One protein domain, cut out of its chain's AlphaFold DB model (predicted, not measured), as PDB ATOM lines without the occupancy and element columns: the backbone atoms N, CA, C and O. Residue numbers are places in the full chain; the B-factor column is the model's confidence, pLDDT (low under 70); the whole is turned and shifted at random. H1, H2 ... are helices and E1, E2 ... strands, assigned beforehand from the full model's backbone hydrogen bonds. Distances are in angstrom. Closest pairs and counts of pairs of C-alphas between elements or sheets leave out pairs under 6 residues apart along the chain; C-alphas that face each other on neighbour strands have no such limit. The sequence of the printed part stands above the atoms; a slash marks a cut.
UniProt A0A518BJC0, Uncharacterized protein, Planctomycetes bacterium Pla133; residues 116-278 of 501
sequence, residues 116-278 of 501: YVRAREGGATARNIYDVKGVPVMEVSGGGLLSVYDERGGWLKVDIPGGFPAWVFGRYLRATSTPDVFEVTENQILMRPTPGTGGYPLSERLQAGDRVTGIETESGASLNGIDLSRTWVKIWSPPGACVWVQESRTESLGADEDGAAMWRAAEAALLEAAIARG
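This is residues 116 to 278 of the 501 residues of an uncharacterized protein of Planctomycetes bacterium Pla133 (UniProt A0A518BJC0). Two small lobes of strands stand side by side, and a helix, H1, starts at the first lobe and ends free of both. In the first lobe the hairpin E2 and E3 packs on a curled sheet as a small, partly face-to-face sandwich; the second lobe is another curled sheet, E6 E10 E9 E8 E7, with long loops between its strands. The printed part has 163 residues, with twelve named strands, E1 to E12, and then H1; both five-stranded sheets, in the orders E11 E5 E4 E1 E12 and E6 E10 E9 E8 E7, are antiparallel. The class is mixed, helices and strands, though under half of the residues are in named elements. It is compact, with a radius of gyration of the C-alphas of 16.3 A and spans of 50 by 37 by 26 A.

Find C-alpha 116 at (-52.678, -31.683, -18.991), where E1, residues 116 to 119, begins. Next come E2, 124 to 127, E3, 136 to 140, and E4, 145 to 152, which is 19.4 A long and bends by 75 degrees at residue 149. Read on through E5, 155 to 159, E6, 165 to 169, E7, 173 to 175, and E8, 181 to 184. E9, 211 to 217, is 17.1 A long; E10, 232 to 236, E11, 243 to 246, and E12, 250 to 252, follow. H1, 259 to 276, runs 25.3 A to C-alpha 276 at (-29.033, -18.494, -14.519).

Begin at the sheet E11 E5 E4 E1 E12, which is strongly twisted, with E11 and E12 as edge strands. N 118 of E1 and O 251 of E12 are 2.9 A apart; in the hairpin E4 and E5, N 157 and O 150 are 2.8 A apart. The hairpin E2 and E3, with N 126 and O 138 at 2.9 A, makes a sandwich, two sheets face to face, with that sheet, their best planes 41 degrees apart. The closest C-alphas of E2 and E11, those of Ala 126 and Val 245, are 4.9 A apart. Toward the other sheet, look at Val 137 of E3 and Pro 165 of E6, whose C-alphas, the closest of the two strands, are 6.9 A apart. There E7 E8 E9 E10 form a meander, each strand the antiparallel neighbour of the one before; N 215 of E9 and O 234 of E10 are 2.8 A apart. H1 only grazes the first sheet, with residues 259 to 266; the closest C-alphas of H1 and E4 are those of Trp 263 and Leu 145, at 7.0 A. In H1 every O i to N i+4 pair is within hydrogen-bond range.

The C-alphas farthest apart, those of Asp 227 and Asp 256, are 51.5 A apart. The long links are E8 to E9, 26 residues, and E9 to E10, 14 residues; in the first, residues 189 to 190 pair with 205 to 206, antiparallel. Residues 272 to 278, of which 272 to 276 belong to H1, stand free. The printed part has no cut, its mean pLDDT is 95.2, and no printed residue is under 70.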
ATOM      1  N   TYR A 116     -53.254 -33.005 -19.223       98.31
ATOM      2  CA  TYR A 116     -52.678 -31.683 -18.991       98.31
ATOM      3  C   TYR A 116     -53.709 -30.597 -19.304       98.31
ATOM      4  O   TYR A 116     -54.530 -30.747 -20.212       98.31
ATOM      5  N   VAL A 117     -53.669 -29.509 -18.545       98.56
ATOM      6  CA  VAL A 117     -54.537 -28.334 -18.713       98.56
ATOM      7  C   VAL A 117     -53.712 -27.058 -18.568       98.56
ATOM      8  O   VAL A 117     -52.581 -27.095 -18.080       98.56
ATOM      9  N   ARG A 118     -54.271 -25.916 -18.969       98.38
ATOM     10  CA  ARG A 118     -53.705 -24.591 -18.679       98.38
ATOM     11  C   ARG A 118     -54.611 -23.796 -17.761       98.38
ATOM     12  O   ARG A 118     -55.832 -23.952 -17.785       98.38
ATOM     13  N   ALA A 119     -54.024 -22.918 -16.960       98.38
ATOM     14  CA  ALA A 119     -54.775 -21.864 -16.295       98.38
ATOM     15  C   ALA A 119     -55.317 -20.875 -17.344       98.38
ATOM     16  O   ALA A 119     -54.600 -20.498 -18.267       98.38
ATOM     17  N   ARG A 120     -56.568 -20.424 -17.203       98.44
ATOM     18  CA  ARG A 120     -57.166 -19.418 -18.106       98.44
ATOM     19  C   ARG A 120     -56.479 -18.054 -17.974       98.44
ATOM     20  O   ARG A 120     -55.763 -17.820 -17.011       98.44
ATOM     21  N   GLU A 121     -56.771 -17.112 -18.873       95.88
ATOM     22  CA  GLU A 121     -56.177 -15.756 -18.911       95.88
ATOM     23  C   GLU A 121     -56.226 -14.990 -17.566       95.88
ATOM     24  O   GLU A 121     -55.323 -14.223 -17.249       95.88
ATOM     25  N   GLY A 122     -57.227 -15.251 -16.718       95.44
ATOM     26  CA  GLY A 122     -57.337 -14.678 -15.366       95.44
ATOM     27  C   GLY A 122     -56.553 -15.404 -14.264       95.44
ATOM     28  O   GLY A 122     -56.748 -15.090 -13.091       95.44
ATOM     29  N   GLY A 123     -55.734 -16.393 -14.620       97.56
ATOM     30  CA  GLY A 123     -55.032 -17.273 -13.695       97.56
ATOM     31  C   GLY A 123     -55.944 -18.252 -12.952       97.56
ATOM     32  O   GLY A 123     -57.165 -18.310 -13.155       97.56
ATOM     33  N   ALA A 124     -55.328 -19.037 -12.076       98.25
ATOM     34  CA  ALA A 124     -56.017 -20.008 -11.245       98.25
ATOM     35  C   ALA A 124     -55.420 -20.069  -9.832       98.25
ATOM     36  O   ALA A 124     -54.210 -20.185  -9.662       98.25
ATOM     37  N   THR A 125     -56.279 -20.046  -8.813       98.44
ATOM     38  CA  THR A 125     -55.849 -20.163  -7.414       98.44
ATOM     39  C   THR A 125     -55.701 -21.628  -7.021       98.44
ATOM     40  O   THR A 125     -56.696 -22.359  -6.977       98.44
ATOM     41  N   ALA A 126     -54.483 -22.040  -6.677       98.25
ATOM     42  CA  ALA A 126     -54.183 -23.359  -6.136       98.25
ATOM     43  C   ALA A 126     -54.426 -23.400  -4.622       98.25
ATOM     44  O   ALA A 126     -53.979 -22.521  -3.883       98.25
ATOM     45  N   ARG A 127     -55.141 -24.421  -4.141       98.38
ATOM     46  CA  ARG A 127     -55.575 -24.566  -2.742       98.38
ATOM     47  C   ARG A 127     -55.205 -25.928  -2.169       98.38
ATOM     48  O   ARG A 127     -55.034 -26.899  -2.895       98.38
ATOM     49  N   ASN A 128     -55.121 -26.019  -0.846       97.25
ATOM     50  CA  ASN A 128     -54.788 -27.275  -0.164       97.25
ATOM     51  C   ASN A 128     -55.912 -28.334  -0.192       97.25
ATOM     52  O   ASN A 128     -55.632 -29.527  -0.089       97.25
ATOM     53  N   ILE A 129     -57.175 -27.916  -0.317       97.12
ATOM     54  CA  ILE A 129     -58.362 -28.785  -0.369       97.12
ATOM     55  C   ILE A 129     -59.286 -28.361  -1.519       97.12
ATOM     56  O   ILE A 129     -59.263 -27.202  -1.931       97.12
ATOM     57  N   TYR A 130     -60.133 -29.281  -1.989       96.88
ATOM     58  CA  TYR A 130     -61.125 -29.069  -3.057       96.88
ATOM     59  C   TYR A 130     -62.351 -28.250  -2.591       96.88
ATOM     60  O   TYR A 130     -63.503 -28.626  -2.792       96.88
ATOM     61  N   ASP A 131     -62.118 -27.127  -1.915       97.31
ATOM     62  CA  ASP A 131     -63.161 -26.222  -1.427       97.31
ATOM     63  C   ASP A 131     -62.722 -24.766  -1.635       97.31
ATOM     64  O   ASP A 131     -61.546 -24.419  -1.507       97.31
ATOM     65  N   VAL A 132     -63.680 -23.879  -1.911       96.69
ATOM     66  CA  VAL A 132     -63.452 -22.429  -2.022       96.69
ATOM     67  C   VAL A 132     -62.914 -21.858  -0.706       96.69
ATOM     68  O   VAL A 132     -62.163 -20.886  -0.708       96.69
ATOM     69  N   LYS A 133     -63.268 -22.484   0.422       96.31
ATOM     70  CA  LYS A 133     -62.766 -22.177   1.766       96.31
ATOM     71  C   LYS A 133     -61.385 -22.773   2.048       96.31
ATOM     72  O   LYS A 133     -60.834 -22.518   3.117       96.31
ATOM     73  N   GLY A 134     -60.834 -23.571   1.131       96.69
ATOM     74  CA  GLY A 134     -59.464 -24.057   1.215       96.69
ATOM     75  C   GLY A 134     -58.470 -22.903   1.258       96.69
ATOM     76  O   GLY A 134     -58.719 -21.835   0.700       96.69
ATOM     77  N   VAL A 135     -57.343 -23.106   1.929       97.56
ATOM     78  CA  VAL A 135     -56.310 -22.079   2.059       97.56
ATOM     79  C   VAL A 135     -55.576 -21.962   0.718       97.56
ATOM     80  O   VAL A 135     -55.122 -22.991   0.205       97.56
ATOM     81  N   PRO A 136     -55.479 -20.756   0.127       97.56
ATOM     82  CA  PRO A 136     -54.705 -20.553  -1.091       97.56
ATOM     83  C   PRO A 136     -53.218 -20.787  -0.802       97.56
ATOM     84  O   PRO A 136     -52.677 -20.245   0.159       97.56
ATOM     85  N   VAL A 137     -52.587 -21.625  -1.619       97.19
ATOM     86  CA  VAL A 137     -51.159 -21.969  -1.532       97.19
ATOM     87  C   VAL A 137     -50.358 -21.075  -2.476       97.19
ATOM     88  O   VAL A 137     -49.351 -20.496  -2.077       97.19
ATOM     89  N   MET A 138     -50.835 -20.923  -3.714       97.62
ATOM     90  CA  MET A 138     -50.257 -20.021  -4.708       97.62
ATOM     91  C   MET A 138     -51.279 -19.621  -5.777       97.62
ATOM     92  O   MET A 138     -52.313 -20.271  -5.944       97.62
ATOM     93  N   GLU A 139     -50.953 -18.575  -6.532       98.19
ATOM     94  CA  GLU A 139     -51.667 -18.193  -7.750       98.19
ATOM     95  C   GLU A 139     -50.870 -18.662  -8.971       98.19
ATOM     96  O   GLU A 139     -49.670 -18.408  -9.077       98.19
ATOM     97  N   VAL A 140     -51.541 -19.347  -9.893       97.88
ATOM     98  CA  VAL A 140     -50.981 -19.787 -11.170       97.88
ATOM     99  C   VAL A 140     -51.331 -18.746 -12.224       97.88
ATOM    100  O   VAL A 140     -52.509 -18.461 -12.451       97.88
ATOM    101  N   SER A 141     -50.316 -18.176 -12.870       97.38
ATOM    102  CA  SER A 141     -50.493 -17.208 -13.957       97.38
ATOM    103  C   SER A 141     -51.279 -17.806 -15.125       97.38
ATOM    104  O   SER A 141     -51.178 -19.001 -15.406       97.38
ATOM    105  N   GLY A 142     -52.038 -16.971 -15.840       97.94
ATOM    106  CA  GLY A 142     -52.757 -17.411 -17.034       97.94
ATOM    107  C   GLY A 142     -51.824 -17.996 -18.095       97.94
ATOM    108  O   GLY A 142     -50.708 -17.518 -18.288       97.94
ATOM    109  N   GLY A 143     -52.263 -19.077 -18.736       97.25
ATOM    110  CA  GLY A 143     -51.461 -19.904 -19.637       97.25
ATOM    111  C   GLY A 143     -50.528 -20.900 -18.934       97.25
ATOM    112  O   GLY A 143     -49.950 -21.748 -19.610       97.25
ATOM    113  N   GLY A 144     -50.387 -20.840 -17.602       97.38
ATOM    114  CA  GLY A 144     -49.556 -21.770 -16.835       97.38
ATOM    115  C   GLY A 144     -50.021 -23.217 -16.996       97.38
ATOM    116  O   GLY A 144     -51.209 -23.504 -16.845       97.38
ATOM    117  N   LEU A 145     -49.091 -24.115 -17.320       98.19
ATOM    118  CA  LEU A 145     -49.363 -25.534 -17.548       98.19
ATOM    119  C   LEU A 145     -49.528 -26.286 -16.219       98.19
ATOM    120  O   LEU A 145     -48.781 -26.043 -15.276       98.19
ATOM    121  N   LEU A 146     -50.482 -27.212 -16.166       98.31
ATOM    122  CA  LEU A 146     -50.821 -28.029 -15.000       98.31
ATOM    123  C   LEU A 146     -51.002 -29.492 -15.432       98.31
ATOM    124  O   LEU A 146     -51.594 -29.753 -16.483       98.31
ATOM    125  N   SER A 147     -50.542 -30.444 -14.621       98.06
ATOM    126  CA  SER A 147     -50.786 -31.877 -14.838       98.06
ATOM    127  C   SER A 147     -51.852 -32.371 -13.863       98.06
ATOM    128  O   SER A 147     -51.769 -32.123 -12.666       98.06
ATOM    129  N   VAL A 148     -52.903 -33.013 -14.375       98.38
ATOM    130  CA  VAL A 148     -54.084 -33.435 -13.606       98.38
ATOM    131  C   VAL A 148     -53.940 -34.898 -13.197       98.38
ATOM    132  O   VAL A 148     -53.727 -35.757 -14.051       98.38
ATOM    133  N   TYR A 149     -54.129 -35.185 -11.909       97.38
ATOM    134  CA  TYR A 149     -54.059 -36.536 -11.336       97.38
ATOM    135  C   TYR A 149     -55.398 -37.049 -10.801       97.38
ATOM    136  O   TYR A 149     -55.580 -38.257 -10.686       97.38
ATOM    137  N   ASP A 150     -56.318 -36.155 -10.426       97.75
ATOM    138  CA  ASP A 150     -57.632 -36.523  -9.889       97.75
ATOM    139  C   ASP A 150     -58.657 -35.403 -10.126       97.75
ATOM    140  O   ASP A 150     -58.293 -34.238 -10.309       97.75
ATOM    141  N   GLU A 151     -59.941 -35.749 -10.106       98.06
ATOM    142  CA  GLU A 151     -61.056 -34.846 -10.397       98.06
ATOM    143  C   GLU A 151     -62.203 -35.078  -9.422       98.06
ATOM    144  O   GLU A 151     -62.735 -36.182  -9.289       98.06
ATOM    145  N   ARG A 152     -62.630 -34.017  -8.733       97.88
ATOM    146  CA  ARG A 152     -63.679 -34.129  -7.721       97.88
ATOM    147  C   ARG A 152     -64.509 -32.861  -7.610       97.88
ATOM    148  O   ARG A 152     -64.038 -31.832  -7.143       97.88
ATOM    149  N   GLY A 153     -65.788 -32.956  -7.972       96.31
ATOM    150  CA  GLY A 153     -66.775 -31.899  -7.714       96.31
ATOM    151  C   GLY A 153     -66.431 -30.543  -8.341       96.31
ATOM    152  O   GLY A 153     -66.610 -29.519  -7.685       96.31
ATOM    153  N   GLY A 154     -65.908 -30.530  -9.573       98.06
ATOM    154  CA  GLY A 154     -65.474 -29.308 -10.267       98.06
ATOM    155  C   GLY A 154     -64.106 -28.778  -9.819       98.06
ATOM    156  O   GLY A 154     -63.758 -27.630 -10.109       98.06
ATOM    157  N   TRP A 155     -63.337 -29.594  -9.097       98.62
ATOM    158  CA  TRP A 155     -61.948 -29.330  -8.741       98.62
ATOM    159  C   TRP A 155     -61.033 -30.371  -9.368       98.62
ATOM    160  O   TRP A 155     -61.359 -31.556  -9.408       98.62
ATOM    161  N   LEU A 156     -59.869 -29.914  -9.805       98.62
ATOM    162  CA  LEU A 156     -58.799 -30.720 -10.365       98.62
ATOM    163  C   LEU A 156     -57.670 -30.792  -9.340       98.62
ATOM    164  O   LEU A 156     -57.233 -29.755  -8.835       98.62
ATOM    165  N   LYS A 157     -57.198 -31.997  -9.035       98.25
ATOM    166  CA  LYS A 157     -55.968 -32.214  -8.278       98.25
ATOM    167  C   LYS A 157     -54.806 -32.165  -9.255       98.25
ATOM    168  O   LYS A 157     -54.722 -33.014 -10.144       98.25
ATOM    169  N   VAL A 158     -53.947 -31.168  -9.103       98.19
ATOM    170  CA  VAL A 158     -52.909 -30.834 -10.074       98.19
ATOM    171  C   VAL A 158     -51.533 -30.718  -9.439       98.19
ATOM    172  O   VAL A 158     -51.419 -30.275  -8.296       98.19
ATOM    173  N   ASP A 159     -50.508 -31.065 -10.205       97.69
ATOM    174  CA  ASP A 159     -49.120 -30.669  -9.953       97.69
ATOM    175  C   ASP A 159     -48.775 -29.447 -10.823       97.69
ATOM    176  O   ASP A 159     -49.389 -29.203 -11.873       97.69
ATOM    177  N   ILE A 160     -47.804 -28.660 -10.365       97.75
ATOM    178  CA  ILE A 160     -47.362 -27.401 -10.965       97.75
ATOM    179  C   ILE A 160     -45.877 -27.543 -11.325       97.75
ATOM    180  O   ILE A 160     -45.091 -27.930 -10.461       97.75
ATOM    181  N   PRO A 161     -45.451 -27.198 -12.556       94.88
ATOM    182  CA  PRO A 161     -44.045 -27.274 -12.938       94.88
ATOM    183  C   PRO A 161     -43.176 -26.459 -11.972       94.88
ATOM    184  O   PRO A 161     -43.426 -25.273 -11.759       94.88
ATOM    185  N   GLY A 162     -42.158 -27.097 -11.389       89.50
ATOM    186  CA  GLY A 162     -41.273 -26.482 -10.387       89.50
ATOM    187  C   GLY A 162     -41.804 -26.471  -8.952       89.50
ATOM    188  O   GLY A 162     -41.116 -25.968  -8.065       89.50
ATOM    189  N   GLY A 163     -42.986 -27.039  -8.711       95.25
ATOM    190  CA  GLY A 163     -43.599 -27.132  -7.392       95.25
ATOM    191  C   GLY A 163     -44.196 -25.815  -6.897       95.25
ATOM    192  O   GLY A 163     -44.383 -24.844  -7.631       95.25
ATOM    193  N   PHE A 164     -44.532 -25.790  -5.612       96.81
ATOM    194  CA  PHE A 164     -45.180 -24.665  -4.945       96.81
ATOM    195  C   PHE A 164     -44.667 -24.509  -3.507       96.81
ATOM    196  O   PHE A 164     -44.165 -25.471  -2.919       96.81
ATOM    197  N   PRO A 165     -44.777 -23.314  -2.900       97.56
ATOM    198  CA  PRO A 165     -44.337 -23.117  -1.527       97.56
ATOM    199  C   PRO A 165     -45.253 -23.843  -0.534       97.56
ATOM    200  O   PRO A 165     -46.474 -23.696  -0.571       97.56
ATOM    201  N   ALA A 166     -44.663 -24.565   0.411       97.81
ATOM    202  CA  ALA A 166     -45.368 -25.202   1.518       97.81
ATOM    203  C   ALA A 166     -44.567 -25.083   2.819       97.81
ATOM    204  O   ALA A 166     -43.368 -24.847   2.808       97.81
ATOM    205  N   TRP A 167     -45.224 -25.248   3.960       98.25
ATOM    206  CA  TRP A 167     -44.622 -25.152   5.284       98.25
ATOM    207  C   TRP A 167     -44.436 -26.530   5.906       98.25
ATOM    208  O   TRP A 167     -45.369 -27.336   5.951       98.25
ATOM    209  N   VAL A 168     -43.245 -26.766   6.446       98.00
ATOM    210  CA  VAL A 168     -42.885 -27.955   7.223       98.00
ATOM    211  C   VAL A 168     -42.258 -27.505   8.536       98.00
ATOM    212  O   VAL A 168     -41.569 -26.488   8.599       98.00
ATOM    213  N   PHE A 169     -42.518 -28.231   9.620       98.00
ATOM    214  CA  PHE A 169     -41.910 -27.899  10.903       98.00
ATOM    215  C   PHE A 169     -40.433 -28.309  10.899       98.00
ATOM    216  O   PHE A 169     -40.113 -29.470  10.645       98.00
ATOM    217  N   GLY A 170     -39.531 -27.369  11.184       97.75
ATOM    218  CA  GLY A 170     -38.102 -27.532  10.917       97.75
ATOM    219  C   GLY A 170     -37.410 -28.614  11.750       97.75
ATOM    220  O   GLY A 170     -36.338 -29.068  11.371       97.75
ATOM    221  N   ARG A 171     -38.039 -29.127  12.819       97.75
ATOM    222  CA  ARG A 171     -37.528 -30.301  13.560       97.75
ATOM    223  C   ARG A 171     -37.394 -31.561  12.693       97.75
ATOM    224  O   ARG A 171     -36.649 -32.463  13.057       97.75
ATOM    225  N   TYR A 172     -38.145 -31.628  11.594       98.00
ATOM    226  CA  TYR A 172     -38.130 -32.745  10.650       98.00
ATOM    227  C   TYR A 172     -37.147 -32.540   9.495       98.00
ATOM    228  O   TYR A 172     -37.126 -33.338   8.565       98.00
ATOM    229  N   LEU A 173     -36.376 -31.452   9.520       97.69
ATOM    230  CA  LEU A 173     -35.448 -31.077   8.467       97.69
ATOM    231  C   LEU A 173     -34.021 -31.125   9.011       97.69
ATOM    232  O   LEU A 173     -33.710 -30.545  10.050       97.69
ATOM    233  N   ARG A 174     -33.136 -31.802   8.283       96.69
ATOM    234  CA  ARG A 174     -31.698 -31.837   8.542       96.69
ATOM    235  C   ARG A 174     -30.974 -31.105   7.424       96.69
ATOM    236  O   ARG A 174     -31.163 -31.427   6.256       96.69
ATOM    237  N   ALA A 175     -30.142 -30.131   7.778       94.88
ATOM    238  CA  ALA A 175     -29.313 -29.432   6.800       94.88
ATOM    239  C   ALA A 175     -28.391 -30.422   6.068       94.88
ATOM    240  O   ALA A 175     -27.814 -31.318   6.691       94.88
ATOM    241  N   THR A 176     -28.266 -30.258   4.753       94.06
ATOM    242  CA  THR A 176     -27.344 -31.046   3.924       94.06
ATOM    243  C   THR A 176     -26.049 -30.271   3.663       94.06
ATOM    244  O   THR A 176     -25.864 -29.158   4.155       94.06
ATOM    245  N   SER A 177     -25.122 -30.853   2.895       90.75
ATOM    246  CA  SER A 177     -23.917 -30.149   2.432       90.75
ATOM    247  C   SER A 177     -24.220 -29.015   1.448       90.75
ATOM    248  O   SER A 177     -23.370 -28.151   1.244       90.75
ATOM    249  N   THR A 178     -25.396 -29.032   0.818       86.19
ATOM    250  CA  THR A 178     -25.823 -28.007  -0.134       86.19
ATOM    251  C   THR A 178     -26.619 -26.929   0.610       86.19
ATOM    252  O   THR A 178     -27.586 -27.274   1.297       86.19
ATOM    253  N   PRO A 179     -26.245 -25.640   0.491       87.56
ATOM    254  CA  PRO A 179     -26.984 -24.544   1.111       87.56
ATOM    255  C   PRO A 179     -28.469 -24.563   0.739       87.56
ATOM    256  O   PRO A 179     -28.829 -24.848  -0.402       87.56
ATOM    257  N   ASP A 180     -29.322 -24.276   1.721       89.62
ATOM    258  CA  ASP A 180     -30.784 -24.235   1.594       89.62
ATOM    259  C   ASP A 180     -31.450 -25.547   1.140       89.62
ATOM    260  O   ASP A 180     -32.657 -25.577   0.925       89.62
ATOM    261  N   VAL A 181     -30.713 -26.659   1.054       93.06
ATOM    262  CA  VAL A 181     -31.283 -27.989   0.806       93.06
ATOM    263  C   VAL A 181     -31.304 -28.781   2.106       93.06
ATOM    264  O   VAL A 181     -30.278 -28.972   2.770       93.06
ATOM    265  N   PHE A 182     -32.485 -29.286   2.446       95.69
ATOM    266  CA  PHE A 182     -32.742 -30.053   3.655       95.69
ATOM    267  C   PHE A 182     -33.161 -31.472   3.311       95.69
ATOM    268  O   PHE A 182     -33.900 -31.703   2.360       95.69
ATOM    269  N   GLU A 183     -32.704 -32.418   4.119       96.56
ATOM    270  CA  GLU A 183     -33.162 -33.798   4.098       96.56
ATOM    271  C   GLU A 183     -34.243 -33.985   5.163       96.56
ATOM    272  O   GLU A 183     -34.064 -33.602   6.324       96.56
ATOM    273  N   VAL A 184     -35.363 -34.583   4.780       97.69
ATOM    274  CA  VAL A 184     -36.453 -34.919   5.691       97.69
ATOM    275  C   VAL A 184     -36.029 -36.103   6.562       97.69
ATOM    276  O   VAL A 184     -35.560 -37.122   6.063       97.69
ATOM    277  N   THR A 185     -36.158 -35.988   7.883       97.50
ATOM    278  CA  THR A 185     -35.619 -36.982   8.832       97.50
ATOM    279  C   THR A 185     -36.599 -38.088   9.215       97.50
ATOM    280  O   THR A 185     -36.180 -39.122   9.736       97.50
ATOM    281  N   GLU A 186     -37.891 -37.883   8.975       97.44
ATOM    282  CA  GLU A 186     -38.984 -38.747   9.423       97.44
ATOM    283  C   GLU A 186     -39.958 -39.045   8.271       97.44
ATOM    284  O   GLU A 186     -40.034 -38.303   7.295       97.44
ATOM    285  N   ASN A 187     -40.709 -40.141   8.377       94.81
ATOM    286  CA  ASN A 187     -41.692 -40.526   7.363       94.81
ATOM    287  C   ASN A 187     -43.032 -39.820   7.570       94.81
ATOM    288  O   ASN A 187     -43.414 -39.485   8.690       94.81
ATOM    289  N   GLN A 188     -43.795 -39.699   6.483       95.50
ATOM    290  CA  GLN A 188     -45.156 -39.161   6.475       95.50
ATOM    291  C   GLN A 188     -45.286 -37.739   7.050       95.50
ATOM    292  O   GLN A 188     -46.297 -37.394   7.672       95.50
ATOM    293  N   ILE A 189     -44.288 -36.891   6.812       97.69
ATOM    294  CA  ILE A 189     -44.299 -35.509   7.276       97.69
ATOM    295  C   ILE A 189     -45.302 -34.687   6.471       97.69
ATOM    296  O   ILE A 189     -45.313 -34.671   5.241       97.69
ATOM    297  N   LEU A 190     -46.179 -34.004   7.202       97.00
ATOM    298  CA  LEU A 190     -47.254 -33.204   6.635       97.00
ATOM    299  C   LEU A 190     -46.723 -31.855   6.149       97.00
ATOM    300  O   LEU A 190     -46.229 -31.059   6.950       97.00
ATOM    301  N   MET A 191     -46.922 -31.570   4.865       97.81
ATOM    302  CA  MET A 191     -46.758 -30.227   4.314       97.81
ATOM    303  C   MET A 191     -48.025 -29.400   4.557       97.81
ATOM    304  O   MET A 191     -49.143 -29.924   4.519       97.81
ATOM    305  N   ARG A 192     -47.878 -28.098   4.814       97.69
ATOM    306  CA  ARG A 192     -48.999 -27.201   5.139       97.69
ATOM    307  C   ARG A 192     -49.014 -25.936   4.282       97.69
ATOM    308  O   ARG A 192     -47.956 -25.451   3.907       97.69
ATOM    309  N   PRO A 193     -50.192 -25.352   4.011       97.31
ATOM    310  CA  PRO A 193     -50.278 -24.087   3.280       97.31
ATOM    311  C   PRO A 193     -49.853 -22.872   4.125       97.31
ATOM    312  O   PRO A 193     -49.387 -21.874   3.586       97.31
ATOM    313  N   THR A 194     -49.984 -22.953   5.451       97.06
ATOM    314  CA  THR A 194     -49.609 -21.901   6.410       97.06
ATOM    315  C   THR A 194     -48.734 -22.482   7.517       97.06
ATOM    316  O   THR A 194     -48.907 -23.659   7.855       97.06
ATOM    317  N   PRO A 195     -47.837 -21.683   8.120       96.88
ATOM    318  CA  PRO A 195     -47.098 -22.127   9.288       96.88
ATOM    319  C   PRO A 195     -48.066 -22.299  10.468       96.88
ATOM    320  O   PRO A 195     -49.039 -21.559  10.623       96.88
ATOM    321  N   GLY A 196     -47.836 -23.331  11.276       94.44
ATOM    322  CA  GLY A 196     -48.646 -23.648  12.450       94.44
ATOM    323  C   GLY A 196     -49.580 -24.847  12.288       94.44
ATOM    324  O   GLY A 196     -49.596 -25.573  11.296       94.44
ATOM    325  N   THR A 197     -50.380 -25.087  13.327       87.31
ATOM    326  CA  THR A 197     -51.347 -26.197  13.375       87.31
ATOM    327  C   THR A 197     -52.705 -25.837  12.772       87.31
ATOM    328  O   THR A 197     -53.564 -26.710  12.647       87.31
ATOM    329  N   GLY A 198     -52.907 -24.568  12.405       83.38
ATOM    330  CA  GLY A 198     -54.114 -24.089  11.740       83.38
ATOM    331  C   GLY A 198     -54.195 -24.583  10.296       83.38
ATOM    332  O   GLY A 198     -53.202 -24.583   9.574       83.38
ATOM    333  N   GLY A 199     -55.384 -25.014   9.878       86.88
ATOM    334  CA  GLY A 199     -55.641 -25.492   8.520       86.88
ATOM    335  C   GLY A 199     -55.356 -26.981   8.302       86.88
ATOM    336  O   GLY A 199     -54.651 -27.644   9.070       86.88
ATOM    337  N   TYR A 200     -55.947 -27.509   7.232       95.50
ATOM    338  CA  TYR A 200     -55.710 -28.878   6.787       95.50
ATOM    339  C   TYR A 200     -54.342 -28.978   6.090       95.50
ATOM    340  O   TYR A 200     -53.993 -28.082   5.315       95.50
ATOM    341  N   PRO A 201     -53.557 -30.035   6.351       96.88
ATOM    342  CA  PRO A 201     -52.335 -30.287   5.599       96.88
ATOM    343  C   PRO A 201     -52.653 -30.599   4.130       96.88
ATOM    344  O   PRO A 201     -53.797 -30.891   3.775       96.88
ATOM    345  N   LEU A 202     -51.627 -30.541   3.288       96.31
ATOM    346  CA  LEU A 202     -51.686 -31.056   1.924       96.31
ATOM    347  C   LEU A 202     -51.897 -32.577   1.946       96.31
ATOM    348  O   LEU A 202     -51.654 -33.242   2.956       96.31
ATOM    349  N   SER A 203     -52.413 -33.121   0.842       92.56
ATOM    350  CA  SER A 203     -52.718 -34.557   0.754       92.56
ATOM    351  C   SER A 203     -51.441 -35.399   0.718       92.56
ATOM    352  O   SER A 203     -51.391 -36.486   1.292       92.56
ATOM    353  N   GLU A 204     -50.414 -34.884   0.052       94.25
ATOM    354  CA  GLU A 204     -49.104 -35.498  -0.087       94.25
ATOM    355  C   GLU A 204     -48.262 -35.300   1.174       94.25
ATOM    356  O   GLU A 204     -48.321 -34.266   1.847       94.25
ATOM    357  N   ARG A 205     -47.473 -36.326   1.496       95.62
ATOM    358  CA  ARG A 205     -46.604 -36.363   2.669       95.62
ATOM    359  C   ARG A 205     -45.177 -36.599   2.219       95.62
ATOM    360  O   ARG A 205     -44.964 -37.401   1.315       95.62
ATOM    361  N   LEU A 206     -44.240 -35.943   2.886       96.00
ATOM    362  CA  LEU A 206     -42.817 -36.177   2.683       96.00
ATOM    363  C   LEU A 206     -42.396 -37.457   3.405       96.00
ATOM    364  O   LEU A 206     -42.928 -37.779   4.473       96.00
ATOM    365  N   GLN A 207     -41.441 -38.170   2.830       95.62
ATOM    366  CA  GLN A 207     -40.829 -39.360   3.403       95.62
ATOM    367  C   GLN A 207     -39.423 -39.055   3.917       95.62
ATOM    368  O   GLN A 207     -38.789 -38.076   3.526       95.62
ATOM    369  N   ALA A 208     -38.920 -39.901   4.817       95.19
ATOM    370  CA  ALA A 208     -37.559 -39.767   5.307       95.19
ATOM    371  C   ALA A 208     -36.570 -39.976   4.154       95.19
ATOM    372  O   ALA A 208     -36.664 -40.953   3.412       95.19
ATOM    373  N   GLY A 209     -35.591 -39.083   4.042       93.06
ATOM    374  CA  GLY A 209     -34.615 -39.062   2.957       93.06
ATOM    375  C   GLY A 209     -34.993 -38.146   1.792       93.06
ATOM    376  O   GLY A 209     -34.112 -37.833   0.986       93.06
ATOM    377  N   ASP A 210     -36.240 -37.662   1.722       94.50
ATOM    378  CA  ASP A 210     -36.636 -36.664   0.726       94.50
ATOM    379  C   ASP A 210     -35.779 -35.409   0.870       94.50
ATOM    380  O   ASP A 210     -35.470 -34.964   1.981       94.50
ATOM    381  N   ARG A 211     -35.406 -34.817  -0.264       95.25
ATOM    382  CA  ARG A 211     -34.654 -33.564  -0.304       95.25
ATOM    383  C   ARG A 211     -35.569 -32.435  -0.733       95.25
ATOM    384  O   ARG A 211     -36.214 -32.517  -1.772       95.25
ATOM    385  N   VAL A 212     -35.607 -31.380   0.070       95.75
ATOM    386  CA  VAL A 212     -36.454 -30.208  -0.160       95.75
ATOM    387  C   VAL A 212     -35.625 -28.936  -0.080       95.75
ATOM    388  O   VAL A 212     -34.736 -28.810   0.766       95.75
ATOM    389  N   THR A 213     -35.924 -27.980  -0.953       95.00
ATOM    390  CA  THR A 213     -35.287 -26.660  -0.929       95.00
ATOM    391  C   THR A 213     -36.053 -25.751   0.020       95.00
ATOM    392  O   THR A 213     -37.251 -25.540  -0.160       95.00
ATOM    393  N   GLY A 214     -35.381 -25.202   1.026       95.00
ATOM    394  CA  GLY A 214     -35.923 -24.178   1.906       95.00
ATOM    395  C   GLY A 214     -35.910 -22.792   1.259       95.00
ATOM    396  O   GLY A 214     -35.054 -22.472   0.443       95.00
ATOM    397  N   ILE A 215     -36.883 -21.970   1.638       94.19
ATOM    398  CA  ILE A 215     -37.086 -20.605   1.146       94.19
ATOM    399  C   ILE A 215     -36.829 -19.610   2.283       94.19
ATOM    400  O   ILE A 215     -35.962 -18.750   2.188       94.19
ATOM    401  N   GLU A 216     -37.586 -19.728   3.375       95.25
ATOM    402  CA  GLU A 216     -37.550 -18.802   4.513       95.25
ATOM    403  C   GLU A 216     -38.127 -19.465   5.772       95.25
ATOM    404  O   GLU A 216     -38.795 -20.499   5.703       95.25
ATOM    405  N   THR A 217     -37.880 -18.875   6.939       97.19
ATOM    406  CA  THR A 217     -38.562 -19.259   8.189       97.19
ATOM    407  C   THR A 217     -39.886 -18.509   8.368       97.19
ATOM    408  O   THR A 217     -40.152 -17.531   7.678       97.19
ATOM    409  N   GLU A 218     -40.715 -18.922   9.333       95.56
ATOM    410  CA  GLU A 218     -41.983 -18.241   9.666       95.56
ATOM    411  C   GLU A 218     -41.809 -16.752   9.998       95.56
ATOM    412  O   GLU A 218     -42.687 -15.945   9.708       95.56
ATOM    413  N   SER A 219     -40.663 -16.371  10.568       93.75
ATOM    414  CA  SER A 219     -40.329 -14.974  10.859       93.75
ATOM    415  C   SER A 219     -39.803 -14.195   9.646       93.75
ATOM    416  O   SER A 219     -39.462 -13.021   9.790       93.75
ATOM    417  N   GLY A 220     -39.698 -14.826   8.470       91.81
ATOM    418  CA  GLY A 220     -39.080 -14.261   7.267       91.81
ATOM    419  C   GLY A 220     -37.549 -14.194   7.330       91.81
ATOM    420  O   GLY A 220     -36.920 -13.546   6.497       91.81
ATOM    421  N   ALA A 221     -36.925 -14.822   8.332       89.25
ATOM    422  CA  ALA A 221     -35.475 -14.833   8.467       89.25
ATOM    423  C   ALA A 221     -34.833 -15.899   7.559       89.25
ATOM    424  O   ALA A 221     -35.414 -16.970   7.344       89.25
ATOM    425  N   SER A 222     -33.624 -15.599   7.068       88.94
ATOM    426  CA  SER A 222     -32.787 -16.518   6.281       88.94
ATOM    427  C   SER A 222     -32.477 -17.796   7.065       88.94
ATOM    428  O   SER A 222     -32.290 -17.748   8.276       88.94
ATOM    429  N   LEU A 223     -32.389 -18.936   6.378       91.00
ATOM    430  CA  LEU A 223     -32.235 -20.261   6.995       91.00
ATOM    431  C   LEU A 223     -30.851 -20.498   7.626       91.00
ATOM    432  O   LEU A 223     -30.679 -21.424   8.420       91.00
ATOM    433  N   ASN A 224     -29.868 -19.647   7.324       87.94
ATOM    434  CA  ASN A 224     -28.502 -19.783   7.818       87.94
ATOM    435  C   ASN A 224     -28.379 -19.394   9.301       87.94
ATOM    436  O   ASN A 224     -28.641 -18.257   9.689       87.94
ATOM    437  N   GLY A 225     -27.915 -20.336  10.130       84.06
ATOM    438  CA  GLY A 225     -27.615 -20.100  11.549       84.06
ATOM    439  C   GLY A 225     -28.832 -20.072  12.482       84.06
ATOM    440  O   GLY A 225     -28.678 -19.738  13.657       84.06
ATOM    441  N   ILE A 226     -30.024 -20.430  11.993       90.19
ATOM    442  CA  ILE A 226     -31.243 -20.528  12.805       90.19
ATOM    443  C   ILE A 226     -31.425 -21.960  13.321       90.19
ATOM    444  O   ILE A 226     -31.243 -22.931  12.587       90.19
ATOM    445  N   ASP A 227     -31.839 -22.099  14.583       93.31
ATOM    446  CA  ASP A 227     -32.312 -23.374  15.128       93.31
ATOM    447  C   ASP A 227     -33.673 -23.740  14.510       93.31
ATOM    448  O   ASP A 227     -34.733 -23.286  14.955       93.31
ATOM    449  N   LEU A 228     -33.638 -24.573  13.467       94.50
ATOM    450  CA  LEU A 228     -34.831 -25.007  12.737       94.50
ATOM    451  C   LEU A 228     -35.784 -25.848  13.598       94.50
ATOM    452  O   LEU A 228     -36.976 -25.917  13.302       94.50
ATOM    453  N   SER A 229     -35.313 -26.448  14.697       95.06
ATOM    454  CA  SER A 229     -36.117 -27.373  15.511       95.06
ATOM    455  C   SER A 229     -37.332 -26.725  16.189       95.06
ATOM    456  O   SER A 229     -38.226 -27.425  16.671       95.06
ATOM    457  N   ARG A 230     -37.377 -25.388  16.212       95.06
ATOM    458  CA  ARG A 230     -38.387 -24.588  16.918       95.06
ATOM    459  C   ARG A 230     -39.236 -23.707  16.010       95.06
ATOM    460  O   ARG A 230     -40.063 -22.961  16.525       95.06
ATOM    461  N   THR A 231     -39.034 -23.760  14.697       96.94
ATOM    462  CA  THR A 231     -39.709 -22.865  13.750       96.94
ATOM    463  C   THR A 231     -40.297 -23.632  12.575       96.94
ATOM    464  O   THR A 231     -39.911 -24.767  12.288       96.94
ATOM    465  N   TRP A 232     -41.250 -23.013  11.889       97.88
ATOM    466  CA  TRP A 232     -41.703 -23.494  10.593       97.88
ATOM    467  C   TRP A 232     -40.767 -22.990   9.500       97.88
ATOM    468  O   TRP A 232     -40.313 -21.843   9.521       97.88
ATOM    469  N   VAL A 233     -40.492 -23.865   8.543       98.00
ATOM    470  CA  VAL A 233     -39.663 -23.598   7.373       98.00
ATOM    471  C   VAL A 233     -40.549 -23.707   6.147       98.00
ATOM    472  O   VAL A 233     -41.247 -24.707   5.955       98.00
ATOM    473  N   LYS A 234     -40.540 -22.662   5.330       97.88
ATOM    474  CA  LYS A 234     -41.166 -22.660   4.019       97.88
ATOM    475  C   LYS A 234     -40.218 -23.354   3.055       97.88
ATOM    476  O   LYS A 234     -39.047 -22.996   2.993       97.88
ATOM    477  N   ILE A 235     -40.717 -24.332   2.327       97.62
ATOM    478  CA  ILE A 235     -39.985 -25.145   1.366       97.62
ATOM    479  C   ILE A 235     -40.662 -25.071  -0.001       97.62
ATOM    480  O   ILE A 235     -41.854 -24.775  -0.086       97.62
ATOM    481  N   TRP A 236     -39.925 -25.388  -1.058       96.69
ATOM    482  CA  TRP A 236     -40.512 -25.807  -2.325       96.69
ATOM    483  C   TRP A 236     -40.976 -27.257  -2.218       96.69
ATOM    484  O   TRP A 236     -40.237 -28.116  -1.731       96.69
ATOM    485  N   SER A 237     -42.207 -27.522  -2.645       96.31
ATOM    486  CA  SER A 237     -42.748 -28.876  -2.685       96.31
ATOM    487  C   SER A 237     -41.939 -29.758  -3.646       96.31
ATOM    488  O   SER A 237     -41.500 -29.267  -4.690       96.31
ATOM    489  N   PRO A 238     -41.760 -31.056  -3.345       93.69
ATOM    490  CA  PRO A 238     -41.160 -31.980  -4.301       93.69
ATOM    491  C   PRO A 238     -42.082 -32.169  -5.524       93.69
ATOM    492  O   PRO A 238     -43.290 -31.927  -5.414       93.69
ATOM    493  N   PRO A 239     -41.551 -32.619  -6.676       89.25
ATOM    494  CA  PRO A 239     -42.367 -33.003  -7.827       89.25
ATOM    495  C   PRO A 239     -43.402 -34.067  -7.457       89.25
ATOM    496  O   PRO A 239     -43.149 -34.920  -6.607       89.25
ATOM    497  N   GLY A 240     -44.579 -34.009  -8.076       91.25
ATOM    498  CA  GLY A 240     -45.703 -34.889  -7.758       91.25
ATOM    499  C   GLY A 240     -46.512 -34.464  -6.527       91.25
ATOM    500  O   GLY A 240     -47.601 -35.002  -6.294       91.25
ATOM    501  N   ALA A 241     -46.044 -33.481  -5.746       95.38
ATOM    502  CA  ALA A 241     -46.885 -32.829  -4.751       95.38
ATOM    503  C   ALA A 241     -48.066 -32.147  -5.452       95.38
ATOM    504  O   ALA A 241     -47.895 -31.479  -6.464       95.38
ATOM    505  N   CYS A 242     -49.279 -32.313  -4.921       97.25
ATOM    506  CA  CYS A 242     -50.478 -31.836  -5.597       97.25
ATOM    507  C   CYS A 242     -51.228 -30.784  -4.777       97.25
ATOM    508  O   CYS A 242     -51.256 -30.791  -3.545       97.25
ATOM    509  N   VAL A 243     -51.930 -29.921  -5.498       98.12
ATOM    510  CA  VAL A 243     -52.864 -28.911  -4.993       98.12
ATOM    511  C   VAL A 243     -54.177 -29.006  -5.759       98.12
ATOM    512  O   VAL A 243     -54.271 -29.673  -6.782       98.12
ATOM    513  N   TRP A 244     -55.222 -28.357  -5.262       98.50
ATOM    514  CA  TRP A 244     -56.530 -28.326  -5.903       98.50
ATOM    515  C   TRP A 244     -56.766 -26.991  -6.599       98.50
ATOM    516  O   TRP A 244     -56.602 -25.930  -5.998       98.50
ATOM    517  N   VAL A 245     -57.208 -27.047  -7.850       98.62
ATOM    518  CA  VAL A 245     -57.579 -25.884  -8.664       98.62
ATOM    519  C   VAL A 245     -59.015 -26.058  -9.158       98.62
ATOM    520  O   VAL A 245     -59.454 -27.171  -9.429       98.62
ATOM    521  N   GLN A 246     -59.777 -24.969  -9.266       98.56
ATOM    522  CA  GLN A 246     -61.123 -25.030  -9.843       98.56
ATOM    523  C   GLN A 246     -61.058 -25.316 -11.341       98.56
ATOM    524  O   GLN A 246     -60.416 -24.577 -12.085       98.56
ATOM    525  N   GLU A 247     -61.808 -26.312 -11.800       98.50
ATOM    526  CA  GLU A 247     -61.873 -26.688 -13.214       98.50
ATOM    527  C   GLU A 247     -62.326 -25.513 -14.099       98.50
ATOM    528  O   GLU A 247     -61.766 -25.275 -15.168       98.50
ATOM    529  N   SER A 248     -63.261 -24.690 -13.612       98.00
ATOM    530  CA  SER A 248     -63.754 -23.490 -14.310       98.00
ATOM    531  C   SER A 248     -62.688 -22.407 -14.539       98.00
ATOM    532  O   SER A 248     -62.897 -21.502 -15.348       98.00
ATOM    533  N   ARG A 249     -61.545 -22.491 -13.844       98.44
ATOM    534  CA  ARG A 249     -60.369 -21.618 -14.007       98.44
ATOM    535  C   ARG A 249     -59.297 -22.225 -14.907       98.44
ATOM    536  O   ARG A 249     -58.255 -21.606 -15.107       98.44
ATOM    537  N   THR A 250     -59.565 -23.393 -15.473       98.50
ATOM    538  CA  THR A 250     -58.662 -24.091 -16.385       98.50
ATOM    539  C   THR A 250     -59.280 -24.254 -17.769       98.50
ATOM    540  O   THR A 250     -60.489 -24.078 -17.969       98.50
ATOM    541  N   GLU A 251     -58.431 -24.540 -18.743       98.31
ATOM    542  CA  GLU A 251     -58.792 -24.908 -20.103       98.31
ATOM    543  C   GLU A 251     -58.006 -26.152 -20.520       98.31
ATOM    544  O   GLU A 251     -56.825 -26.299 -20.194       98.31
ATOM    545  N   SER A 252     -58.677 -27.078 -21.200       97.88
ATOM    546  CA  SER A 252     -58.017 -28.250 -21.775       97.88
ATOM    547  C   SER A 252     -57.078 -27.821 -22.897       97.88
ATOM    548  O   SER A 252     -57.395 -26.894 -23.641       97.88
ATOM    549  N   LEU A 253     -55.954 -28.522 -23.036       97.62
ATOM    550  CA  LEU A 253     -55.073 -28.350 -24.189       97.62
ATOM    551  C   LEU A 253     -55.777 -28.736 -25.498       97.62
ATOM    552  O   LEU A 253     -56.693 -29.569 -25.499       97.62
ATOM    553  N   GLY A 254     -55.332 -28.140 -26.605       96.56
ATOM    554  CA  GLY A 254     -55.749 -28.529 -27.951       96.56
ATOM    555  C   GLY A 254     -55.381 -29.983 -28.257       96.56
ATOM    556  O   GLY A 254     -54.423 -30.525 -27.711       96.56
ATOM    557  N   ALA A 255     -56.143 -30.641 -29.135       94.81
ATOM    558  CA  ALA A 255     -55.905 -32.046 -29.491       94.81
ATOM    559  C   ALA A 255     -54.565 -32.277 -30.221       94.81
ATOM    560  O   ALA A 255     -54.081 -33.403 -30.285       94.81
ATOM    561  N   ASP A 256     -53.993 -31.217 -30.788       96.50
ATOM    562  CA  ASP A 256     -52.708 -31.166 -31.479       96.50
ATOM    563  C   ASP A 256     -51.528 -30.801 -30.559       96.50
ATOM    564  O   ASP A 256     -50.375 -30.865 -30.985       96.50
ATOM    565  N   GLU A 257     -51.787 -30.457 -29.296       97.69
ATOM    566  CA  GLU A 257     -50.753 -30.074 -28.337       97.69
ATOM    567  C   GLU A 257     -50.268 -31.281 -27.515       97.69
ATOM    568  O   GLU A 257     -51.032 -31.932 -26.800       97.69
ATOM    569  N   ASP A 258     -48.962 -31.557 -27.552       97.31
ATOM    570  CA  ASP A 258     -48.339 -32.580 -26.704       97.31
ATOM    571  C   ASP A 258     -48.057 -32.017 -25.303       97.31
ATOM    572  O   ASP A 258     -46.986 -31.470 -25.019       97.31
ATOM    573  N   GLY A 259     -49.031 -32.172 -24.403       96.62
ATOM    574  CA  GLY A 259     -48.919 -31.720 -23.016       96.62
ATOM    575  C   GLY A 259     -47.703 -32.280 -22.267       96.62
ATOM    576  O   GLY A 259     -47.113 -31.564 -21.461       96.62
ATOM    577  N   ALA A 260     -47.261 -33.506 -22.569       96.19
ATOM    578  CA  ALA A 260     -46.098 -34.109 -21.917       96.19
ATOM    579  C   ALA A 260     -44.776 -33.508 -22.424       96.19
ATOM    580  O   ALA A 260     -43.827 -33.338 -21.655       96.19
ATOM    581  N   ALA A 261     -44.684 -33.173 -23.714       97.06
ATOM    582  CA  ALA A 261     -43.550 -32.414 -24.243       97.06
ATOM    583  C   ALA A 261     -43.507 -30.991 -23.669       97.06
ATOM    584  O   ALA A 261     -42.445 -30.534 -23.248       97.06
ATOM    585  N   MET A 262     -44.659 -30.321 -23.588       97.38
ATOM    586  CA  MET A 262     -44.761 -28.991 -22.988       97.38
ATOM    587  C   MET A 262     -44.387 -28.986 -21.503       97.38
ATOM    588  O   MET A 262     -43.701 -28.070 -21.056       97.38
ATOM    589  N   TRP A 263     -44.794 -30.015 -20.754       96.44
ATOM    590  CA  TRP A 263     -44.441 -30.177 -19.344       96.44
ATOM    591  C   TRP A 263     -42.933 -30.276 -19.148       96.44
ATOM    592  O   TRP A 263     -42.351 -29.475 -18.419       96.44
ATOM    593  N   ARG A 264     -42.279 -31.176 -19.889       95.88
ATOM    594  CA  ARG A 264     -40.815 -31.317 -19.859       95.88
ATOM    595  C   ARG A 264     -40.102 -30.024 -20.255       95.88
ATOM    596  O   ARG A 264     -39.085 -29.683 -19.662       95.88
ATOM    597  N   ALA A 265     -40.628 -29.295 -21.241       95.75
ATOM    598  CA  ALA A 265     -40.068 -28.008 -21.649       95.75
ATOM    599  C   ALA A 265     -40.204 -26.944 -20.547       95.75
ATOM    600  O   ALA A 265     -39.272 -26.169 -20.331       95.75
ATOM    601  N   ALA A 266     -41.330 -26.922 -19.826       94.31
ATOM    602  CA  ALA A 266     -41.545 -26.023 -18.698       94.31
ATOM    603  C   ALA A 266     -40.600 -26.339 -17.526       94.31
ATOM    604  O   ALA A 266     -39.980 -25.426 -16.982       94.31
ATOM    605  N   GLU A 267     -40.429 -27.618 -17.175       91.94
ATOM    606  CA  GLU A 267     -39.467 -28.049 -16.150       91.94
ATOM    607  C   GLU A 267     -38.026 -27.683 -16.527       91.94
ATOM    608  O   GLU A 267     -37.297 -27.117 -15.711       91.94
ATOM    609  N   ALA A 268     -37.630 -27.933 -17.779       92.25
ATOM    610  CA  ALA A 268     -36.307 -27.567 -18.275       92.25
ATOM    611  C   ALA A 268     -36.074 -26.049 -18.216       92.25
ATOM    612  O   ALA A 268     -35.029 -25.606 -17.748       92.25
ATOM    613  N   ALA A 269     -37.058 -25.239 -18.621       93.06
ATOM    614  CA  ALA A 269     -36.957 -23.782 -18.559       93.06
ATOM    615  C   ALA A 269     -36.807 -23.262 -17.119       93.06
ATOM    616  O   ALA A 269     -36.075 -22.300 -16.882       93.06
ATOM    617  N   LEU A 270     -37.472 -23.897 -16.149       89.69
ATOM    618  CA  LEU A 270     -37.342 -23.552 -14.731       89.69
ATOM    619  C   LEU A 270     -35.966 -23.919 -14.174       89.69
ATOM    620  O   LEU A 270     -35.392 -23.129 -13.421       89.69
ATOM    621  N   LEU A 271     -35.425 -25.074 -14.567       85.25
ATOM    622  CA  LEU A 271     -34.075 -25.490 -14.194       85.25
ATOM    623  C   LEU A 271     -33.020 -24.529 -14.760       85.25
ATOM    624  O   LEU A 271     -32.176 -24.040 -14.013       85.25
ATOM    625  N   GLU A 272     -33.116 -24.188 -16.046       88.94
ATOM    626  CA  GLU A 272     -32.239 -23.204 -16.695       88.94
ATOM    627  C   GLU A 272     -32.334 -21.828 -16.019       88.94
ATOM    628  O   GLU A 272     -31.319 -21.193 -15.730       88.94
ATOM    629  N   ALA A 273     -33.546 -21.374 -15.685       86.81
ATOM    630  CA  ALA A 273     -33.746 -20.116 -14.970       86.81
ATOM    631  C   ALA A 273     -33.155 -20.131 -13.548       86.81
ATOM    632  O   ALA A 273     -32.675 -19.096 -13.085       86.81
ATOM    633  N   ALA A 274     -33.182 -21.271 -12.850       79.94
ATOM    634  CA  ALA A 274     -32.541 -21.418 -11.544       79.94
ATOM    635  C   ALA A 274     -31.010 -21.339 -11.665       79.94
ATOM    636  O   ALA A 274     -30.378 -20.550 -10.960       79.94
ATOM    637  N   ILE A 275     -30.429 -22.057 -12.634       79.44
ATOM    638  CA  ILE A 275     -28.990 -22.006 -12.936       79.44
ATOM    639  C   ILE A 275     -28.562 -20.570 -13.273       79.44
ATOM    640  O   ILE A 275     -27.569 -20.078 -12.736       79.44
ATOM    641  N   ALA A 276     -29.334 -19.863 -14.105       85.31
ATOM    642  CA  ALA A 276     -29.033 -18.494 -14.519       85.31
ATOM    643  C   ALA A 276     -29.048 -17.477 -13.363       85.31
ATOM    644  O   ALA A 276     -28.303 -16.498 -13.403       85.31
ATOM    645  N   ARG A 277     -29.864 -17.696 -12.320       82.62
ATOM    646  CA  ARG A 277     -29.871 -16.847 -11.114       82.62
ATOM    647  C   ARG A 277     -28.683 -17.105 -10.184       82.62
ATOM    648  O   ARG A 277     -28.480 -16.341  -9.246       82.62
ATOM    649  N   GLY A 278     -27.893 -18.150 -10.438       77.12
ATOM    650  CA  GLY A 278     -26.903 -18.636  -9.480       77.12
ATOM    651  C   GLY A 278     -27.545 -19.315  -8.267       77.12
ATOM    652  O   GLY A 278     -26.844 -19.624  -7.302       77.12
TER     653      GLY A 278